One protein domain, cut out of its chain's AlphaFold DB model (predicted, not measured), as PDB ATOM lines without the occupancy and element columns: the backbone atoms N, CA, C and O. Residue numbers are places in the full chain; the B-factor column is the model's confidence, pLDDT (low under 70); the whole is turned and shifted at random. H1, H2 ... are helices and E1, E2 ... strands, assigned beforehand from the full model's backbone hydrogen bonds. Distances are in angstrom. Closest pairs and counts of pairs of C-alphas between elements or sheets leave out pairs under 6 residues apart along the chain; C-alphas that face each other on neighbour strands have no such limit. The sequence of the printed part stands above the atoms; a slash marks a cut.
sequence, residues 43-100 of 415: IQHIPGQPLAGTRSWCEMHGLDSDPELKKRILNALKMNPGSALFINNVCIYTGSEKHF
ATOM      1  N   ILE A  43      16.562   6.530 -49.403       54.34
ATOM      2  CA  ILE A  43      16.971   7.851 -48.943       54.34
ATOM      3  C   ILE A  43      15.895   8.270 -47.939       54.34
ATOM      4  O   ILE A  43      14.705   8.163 -48.242       54.34
ATOM      5  N   GLN A  44      16.291   8.649 -46.722       52.75
ATOM      6  CA  GLN A  44      15.342   9.145 -45.729       52.75
ATOM      7  C   GLN A  44      14.699  10.420 -46.287       52.75
ATOM      8  O   GLN A  44      15.322  11.473 -46.353       52.75
ATOM      9  N   HIS A  45      13.462  10.298 -46.756       52.69
ATOM     10  CA  HIS A  45      12.653  11.421 -47.195       52.69
ATOM     11  C   HIS A  45      11.839  11.894 -45.995       52.69
ATOM     12  O   HIS A  45      10.858  11.248 -45.616       52.69
ATOM     13  N   ILE A  46      12.255  13.003 -45.385       59.16
ATOM     14  CA  ILE A  46      11.437  13.689 -44.385       59.16
ATOM     15  C   ILE A  46      10.239  14.288 -45.141       59.16
ATOM     16  O   ILE A  46      10.447  15.079 -46.064       59.16
ATOM     17  N   PRO A  47       8.990  13.893 -44.830       46.38
ATOM     18  CA  PRO A  47       7.816  14.387 -45.542       46.38
ATOM     19  C   PRO A  47       7.746  15.918 -45.444       46.38
ATOM     20  O   PRO A  47       7.678  16.467 -44.350       46.38
ATOM     21  N   GLY A  48       7.796  16.592 -46.597       62.38
ATOM     22  CA  GLY A  48       7.785  18.055 -46.712       62.38
ATOM     23  C   GLY A  48       9.129  18.689 -47.088       62.38
ATOM     24  O   GLY A  48       9.143  19.849 -47.492       62.38
ATOM     25  N   GLN A  49      10.243  17.950 -47.028       70.69
ATOM     26  CA  GLN A  49      11.533  18.437 -47.521       70.69
ATOM     27  C   GLN A  49      11.780  17.995 -48.972       70.69
ATOM     28  O   GLN A  49      11.452  16.865 -49.343       70.69
ATOM     29  N   PRO A  50      12.359  18.861 -49.819       75.38
ATOM     30  CA  PRO A  50      12.755  18.493 -51.168       75.38
ATOM     31  C   PRO A  50      13.841  17.408 -51.139       75.38
ATOM     32  O   PRO A  50      14.692  17.376 -50.253       75.38
ATOM     33  N   LEU A  51      13.812  16.511 -52.128       77.06
ATOM     34  CA  LEU A  51      14.794  15.435 -52.281       77.06
ATOM     35  C   LEU A  51      16.226  15.989 -52.341       77.06
ATOM     36  O   LEU A  51      16.504  16.924 -53.091       77.06
ATOM     37  N   ALA A  52      17.149  15.368 -51.603       76.81
ATOM     38  CA  ALA A  52      18.553  15.765 -51.609       76.81
ATOM     39  C   ALA A  52      19.114  15.788 -53.042       76.81
ATOM     40  O   ALA A  52      18.998  14.817 -53.791       76.81
ATOM     41  N   GLY A  53      19.710  16.918 -53.423       78.19
ATOM     42  CA  GLY A  53      20.254  17.143 -54.762       78.19
ATOM     43  C   GLY A  53      19.279  17.726 -55.793       78.19
ATOM     44  O   GLY A  53      19.702  18.004 -56.916       78.19
ATOM     45  N   THR A  54      18.006  17.971 -55.454       83.19
ATOM     46  CA  THR A  54      17.121  18.766 -56.323       83.19
ATOM     47  C   THR A  54      17.433  20.259 -56.230       83.19
ATOM     48  O   THR A  54      18.091  20.743 -55.306       83.19
ATOM     49  N   ARG A  55      16.925  21.024 -57.203       83.19
ATOM     50  CA  ARG A  55      17.037  22.487 -57.214       83.19
ATOM     51  C   ARG A  55      16.403  23.124 -55.973       83.19
ATOM     52  O   ARG A  55      17.055  23.932 -55.329       83.19
ATOM     53  N   SER A  56      15.200  22.692 -55.602       84.06
ATOM     54  CA  SER A  56      14.494  23.167 -54.406       84.06
ATOM     55  C   SER A  56      15.243  22.860 -53.107       84.06
ATOM     56  O   SER A  56      15.193  23.640 -52.162       84.06
ATOM     57  N   TRP A  57      15.983  21.749 -53.061       86.81
ATOM     58  CA  TRP A  57      16.861  21.429 -51.938       86.81
ATOM     59  C   TRP A  57      18.076  22.362 -51.874       86.81
ATOM     60  O   TRP A  57      18.437  22.832 -50.800       86.81
ATOM     61  N   CYS A  58      18.664  22.706 -53.024       87.06
ATOM     62  CA  CYS A  58      19.745  23.695 -53.078       87.06
ATOM     63  C   CYS A  58      19.276  25.089 -52.629       87.06
ATOM     64  O   CYS A  58      19.992  25.750 -51.880       87.06
ATOM     65  N   GLU A  59      18.075  25.499 -53.050       86.38
ATOM     66  CA  GLU A  59      17.447  26.775 -52.680       86.38
ATOM     67  C   GLU A  59      17.184  26.848 -51.163       86.38
ATOM     68  O   GLU A  59      17.545  27.832 -50.520       86.38
ATOM     69  N   MET A  60      16.659  25.774 -50.559       84.38
ATOM     70  CA  MET A  60      16.403  25.689 -49.111       84.38
ATOM     71  C   MET A  60      17.669  25.860 -48.258       84.38
ATOM     72  O   MET A  60      17.611  26.434 -47.173       84.38
ATOM     73  N   HIS A  61      18.812  25.374 -48.745       82.50
ATOM     74  CA  HIS A  61      20.092  25.457 -48.039       82.50
ATOM     75  C   HIS A  61      20.950  26.660 -48.459       82.50
ATOM     76  O   HIS A  61      22.102  26.753 -48.041       82.50
ATOM     77  N   GLY A  62      20.412  27.571 -49.280       86.56
ATOM     78  CA  GLY A  62      21.124  28.770 -49.723       86.56
ATOM     79  C   GLY A  62      22.342  28.483 -50.604       86.56
ATOM     80  O   GLY A  62      23.224  29.325 -50.716       86.56
ATOM     81  N   LEU A  63      22.406  27.313 -51.251       85.62
ATOM     82  CA  LEU A  63      23.555  26.891 -52.071       85.62
ATOM     83  C   LEU A  63      23.645  27.612 -53.424       85.62
ATOM     84  O   LEU A  63      24.558  27.344 -54.204       85.62
ATOM     85  N   ASP A  64      22.696  28.492 -53.733       86.12
ATOM     86  CA  ASP A  64      22.690  29.260 -54.977       86.12
ATOM     87  C   ASP A  64      23.636  30.467 -54.951       86.12
ATOM     88  O   ASP A  64      23.968  30.976 -56.020       86.12
ATOM     89  N   SER A  65      24.122  30.887 -53.772       89.50
ATOM     90  CA  SER A  65      25.167  31.916 -53.667       89.50
ATOM     91  C   SER A  65      26.488  31.460 -54.291       89.50
ATOM     92  O   SER A  65      27.166  32.256 -54.935       89.50
ATOM     93  N   ASP A  66      26.817  30.170 -54.151       90.44
ATOM     94  CA  ASP A  66      28.121  29.609 -54.499       90.44
ATOM     95  C   ASP A  66      27.988  28.416 -55.465       90.44
ATOM     96  O   ASP A  66      27.878  27.254 -55.045       90.44
ATOM     97  N   PRO A  67      28.049  28.649 -56.793       91.25
ATOM     98  CA  PRO A  67      27.838  27.597 -57.788       91.25
ATOM     99  C   PRO A  67      28.918  26.506 -57.742       91.25
ATOM    100  O   PRO A  67      28.669  25.364 -58.137       91.25
ATOM    101  N   GLU A  68      30.119  26.825 -57.258       90.75
ATOM    102  CA  GLU A  68      31.198  25.851 -57.081       90.75
ATOM    103  C   GLU A  68      30.926  24.896 -55.920       90.75
ATOM    104  O   GLU A  68      31.095  23.682 -56.064       90.75
ATOM    105  N   LEU A  69      30.448  25.427 -54.791       88.94
ATOM    106  CA  LEU A  69      30.077  24.636 -53.623       88.94
ATOM    107  C   LEU A  69      28.905  23.711 -53.964       88.94
ATOM    108  O   LEU A  69      28.975  22.505 -53.719       88.94
ATOM    109  N   LYS A  70      27.889  24.242 -54.655       92.31
ATOM    110  CA  LYS A  70      26.769  23.464 -55.196       92.31
ATOM    111  C   LYS A  70      27.238  22.308 -56.082       92.31
ATOM    112  O   LYS A  70      26.809  21.173 -55.884       92.31
ATOM    113  N   LYS A  71      28.157  22.552 -57.027       91.62
ATOM    114  CA  LYS A  71      28.727  21.492 -57.884       91.62
ATOM    115  C   LYS A  71      29.461  20.425 -57.069       91.62
ATOM    116  O   LYS A  71      29.282  19.240 -57.345       91.62
ATOM    117  N   ARG A  72      30.259  20.816 -56.069       89.19
ATOM    118  CA  ARG A  72      30.984  19.874 -55.196       89.19
ATOM    119  C   ARG A  72      30.029  19.007 -54.379       89.19
ATOM    120  O   ARG A  72      30.223  17.798 -54.325       89.19
ATOM    121  N   ILE A  73      28.977  19.601 -53.824       88.06
ATOM    122  CA  ILE A  73      27.944  18.902 -53.048       88.06
ATOM    123  C   ILE A  73      27.168  17.921 -53.923       88.06
ATOM    124  O   ILE A  73      27.023  16.759 -53.556       88.06
ATOM    125  N   LEU A  74      26.724  18.345 -55.108       87.94
ATOM    126  CA  LEU A  74      26.015  17.465 -56.039       87.94
ATOM    127  C   LEU A  74      26.905  16.320 -56.534       87.94
ATOM    128  O   LEU A  74      26.440  15.187 -56.650       87.94
ATOM    129  N   ASN A  75      28.190  16.584 -56.784       90.81
ATOM    130  CA  ASN A  75      29.138  15.533 -57.139       90.81
ATOM    131  C   ASN A  75      29.373  14.568 -55.965       90.81
ATOM    132  O   ASN A  75      29.379  13.358 -56.163       90.81
ATOM    133  N   ALA A  76      29.490  15.075 -54.735       85.62
ATOM    134  CA  ALA A  76      29.623  14.245 -53.539       85.62
ATOM    135  C   ALA A  76      28.389  13.358 -53.312       85.62
ATOM    136  O   ALA A  76      28.549  12.166 -53.068       85.62
ATOM    137  N   LEU A  77      27.175  13.895 -53.484       85.69
ATOM    138  CA  LEU A  77      25.930  13.117 -53.434       85.69
ATOM    139  C   LEU A  77      25.876  12.043 -54.526       85.69
ATOM    140  O   LEU A  77      25.419  10.930 -54.275       85.69
ATOM    141  N   LYS A  78      26.361  12.359 -55.733       85.38
ATOM    142  CA  LYS A  78      26.417  11.412 -56.854       85.38
ATOM    143  C   LYS A  78      27.416  10.281 -56.608       85.38
ATOM    144  O   LYS A  78      27.126   9.138 -56.948       85.38
ATOM    145  N   MET A  79      28.581  10.601 -56.049       80.19
ATOM    146  CA  MET A  79      29.638   9.625 -55.778       80.19
ATOM    147  C   MET A  79      29.333   8.785 -54.536       80.19
ATOM    148  O   MET A  79      29.579   7.584 -54.543       80.19
ATOM    149  N   ASN A  80      28.775   9.400 -53.489       80.38
ATOM    150  CA  ASN A  80      28.521   8.771 -52.197       80.38
ATOM    151  C   ASN A  80      27.176   9.241 -51.603       80.38
ATOM    152  O   ASN A  80      27.155  10.086 -50.704       80.38
ATOM    153  N   PRO A  81      26.037   8.654 -52.016       77.19
ATOM    154  CA  PRO A  81      24.717   9.050 -51.510       77.19
ATOM    155  C   PRO A  81      24.517   8.739 -50.015       77.19
ATOM    156  O   PRO A  81      23.561   9.215 -49.406       77.19
ATOM    157  N   GLY A  82      25.399   7.934 -49.415       74.31
ATOM    158  CA  GLY A  82      25.375   7.583 -47.996       74.31
ATOM    159  C   GLY A  82      26.218   8.475 -47.087       74.31
ATOM    160  O   GLY A  82      26.149   8.309 -45.876       74.31
ATOM    161  N   SER A  83      27.030   9.388 -47.626       76.69
ATOM    162  CA  SER A  83      27.888  10.242 -46.797       76.69
ATOM    163  C   SER A  83      27.106  11.409 -46.206       76.69
ATOM    164  O   SER A  83      26.352  12.072 -46.916       76.69
ATOM    165  N   ALA A  84      27.325  11.687 -44.922       83.75
ATOM    166  CA  ALA A  84      26.831  12.909 -44.303       83.75
ATOM    167  C   ALA A  84      27.615  14.120 -44.837       83.75
ATOM    168  O   ALA A  84      28.847  14.075 -44.934       83.75
ATOM    169  N   LEU A  85      26.901  15.191 -45.184       85.81
ATOM    170  CA  LEU A  85      27.469  16.421 -45.730       85.81
ATOM    171  C   LEU A  85      27.318  17.554 -44.720       85.81
ATOM    172  O   LEU A  85      26.212  17.858 -44.258       85.81
ATOM    173  N   PHE A  86      28.448  18.189 -44.414       84.50
ATOM    174  CA  PHE A  86      28.529  19.317 -43.494       84.50
ATOM    175  C   PHE A  86      29.052  20.552 -44.225       84.50
ATOM    176  O   PHE A  86      30.088  20.484 -44.891       84.50
ATOM    177  N   ILE A  87      28.367  21.682 -44.053       87.19
ATOM    178  CA  ILE A  87      28.825  23.000 -44.510       87.19
ATOM    179  C   ILE A  87      28.937  23.886 -43.279       87.19
ATOM    180  O   ILE A  87      27.963  24.033 -42.547       87.19
ATOM    181  N   ASN A  88      30.120  24.450 -43.023       80.06
ATOM    182  CA  ASN A  88      30.368  25.324 -41.867       80.06
ATOM    183  C   ASN A  88      29.875  24.724 -40.533       80.06
ATOM    184  O   ASN A  88      29.276  25.409 -39.709       80.06
ATOM    185  N   ASN A  89      30.104  23.420 -40.339       77.25
ATOM    186  CA  ASN A  89      29.661  22.627 -39.181       77.25
ATOM    187  C   ASN A  89      28.139  22.426 -39.037       77.25
ATOM    188  O   ASN A  89      27.707  21.767 -38.093       77.25
ATOM    189  N   VAL A  90      27.330  22.895 -39.988       82.25
ATOM    190  CA  VAL A  90      25.897  22.594 -40.067       82.25
ATOM    191  C   VAL A  90      25.700  21.350 -40.932       82.25
ATOM    192  O   VAL A  90      26.162  21.288 -42.075       82.25
ATOM    193  N   CYS A  91      25.036  20.331 -40.383       80.44
ATOM    194  CA  CYS A  91      24.680  19.129 -41.133       80.44
ATOM    195  C   CYS A  91      23.485  19.434 -42.038       80.44
ATOM    196  O   CYS A  91      22.401  19.746 -41.554       80.44
ATOM    197  N   ILE A  92      23.699  19.356 -43.347       83.25
ATOM    198  CA  ILE A  92      22.681  19.664 -44.360       83.25
ATOM    199  C   ILE A  92      22.101  18.383 -44.965       83.25
ATOM    200  O   ILE A  92      20.968  18.354 -45.438       83.25
ATOM    201  N   TYR A  93      22.859  17.291 -44.909       82.25
ATOM    202  CA  TYR A  93      22.410  15.978 -45.338       82.25
ATOM    203  C   TYR A  93      23.006  14.924 -44.415       82.25
ATOM    204  O   TYR A  93      24.226  14.813 -44.304       82.25
ATOM    205  N   THR A  94      22.154  14.145 -43.760       73.06
ATOM    206  CA  THR A  94      22.557  13.131 -42.777       73.06
ATOM    207  C   THR A  94      22.925  11.780 -43.400       73.06
ATOM    208  O   THR A  94      23.333  10.873 -42.681       73.06
ATOM    209  N   GLY A  95      22.868  11.637 -44.731       73.06
ATOM    210  CA  GLY A  95      23.040  10.338 -45.387       73.06
ATOM    211  C   GLY A  95      21.838   9.418 -45.151       73.06
ATOM    212  O   GLY A  95      21.022   9.637 -44.257       73.06
ATOM    213  N   SER A  96      21.687   8.367 -45.957       61.16
ATOM    214  CA  SER A  96      20.722   7.320 -45.621       61.16
ATOM    215  C   SER A  96      21.279   6.461 -44.483       61.16
ATOM    216  O   SER A  96      22.357   5.879 -44.589       61.16
ATOM    217  N   GLU A  97      20.519   6.338 -43.395       48.53
ATOM    218  CA  GLU A  97      20.838   5.498 -42.228       48.53
ATOM    219  C   GLU A  97      21.177   4.051 -42.612       48.53
ATOM    220  O   GLU A  97      21.966   3.412 -41.934       48.53
ATOM    221  N   LYS A  98      20.729   3.548 -43.771       52.03
ATOM    222  CA  LYS A  98      21.131   2.224 -44.286       52.03
ATOM    223  C   LYS A  98      22.630   2.085 -44.612       52.03
ATOM    224  O   LYS A  98      23.078   0.965 -44.846       52.03
ATOM    225  N   HIS A  99      23.395   3.177 -44.641       45.66
ATOM    226  CA  HIS A  99      24.858   3.160 -44.763       45.66
ATOM    227  C   HIS A  99      25.598   3.410 -43.437       45.66
ATOM    228  O   HIS A  99      26.800   3.164 -43.377       45.66
ATOM    229  N   PHE A 100      24.893   3.837 -42.383       40.47
ATOM    230  CA  PHE A 100      25.438   4.021 -41.031       40.47
ATOM    231  C   PHE A 100      25.062   2.867 -40.094       40.47
ATOM    232  O   PHE A 100      25.903   2.385 -39.338       40.47
TER     233      PHE A 100
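Overview. This is residues 43 to 100 of the 415 residues of an uncharacterized protein of Marssonina coronariae (UniProt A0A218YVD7). A loop, residues 43 to 54, leads into a short helix, H1, which stands steeply to the longer helix H2 near Lys 70, while a small hairpin of E1 and E2 lies beside residues 69 to 77 of H2. Of 58 printed residues, 26, under half, are in two named helices and two named strands, in the order H1, H2, E1, E2; the class is mixed. The whole is compact, radius of gyration of the C-alphas 10.9 A, spanning 31 by 24 by 21 A.

Arrangement. H1, residues 55 to 60, and H2, residues 67 to 79, are close but not clearly touching: their closest C-alphas, of Cys 58 and Lys 70, are 7.3 A apart. They run opposite ways at a steep tilt of 65 degrees. In both, every O i to N i+4 pair is within hydrogen-bond range. E1, residues 85 to 87, and E2, residues 90 to 93, form an antiparallel hairpin, with N 85 and O 93 within hydrogen-bond range at 2.8 A. The closest C-alphas of H2 and E1, of Ile 73 and Leu 85, are 7.7 A apart. H1 is apart from both strands.

Along the chain. H1 begins at C-alpha 55 (17.037, 22.487, -57.214) and measures 8.7 A, H2 18.2 A, E1 6.8 A and E2 9.1 A. E2 ends at C-alpha 93 (22.410, 15.978, -45.338).

Size, cuts and confidence. The printed part has no cut, and no link is long. The model's pLDDT is under 70 at residues 43 to 48 and 96 to 100.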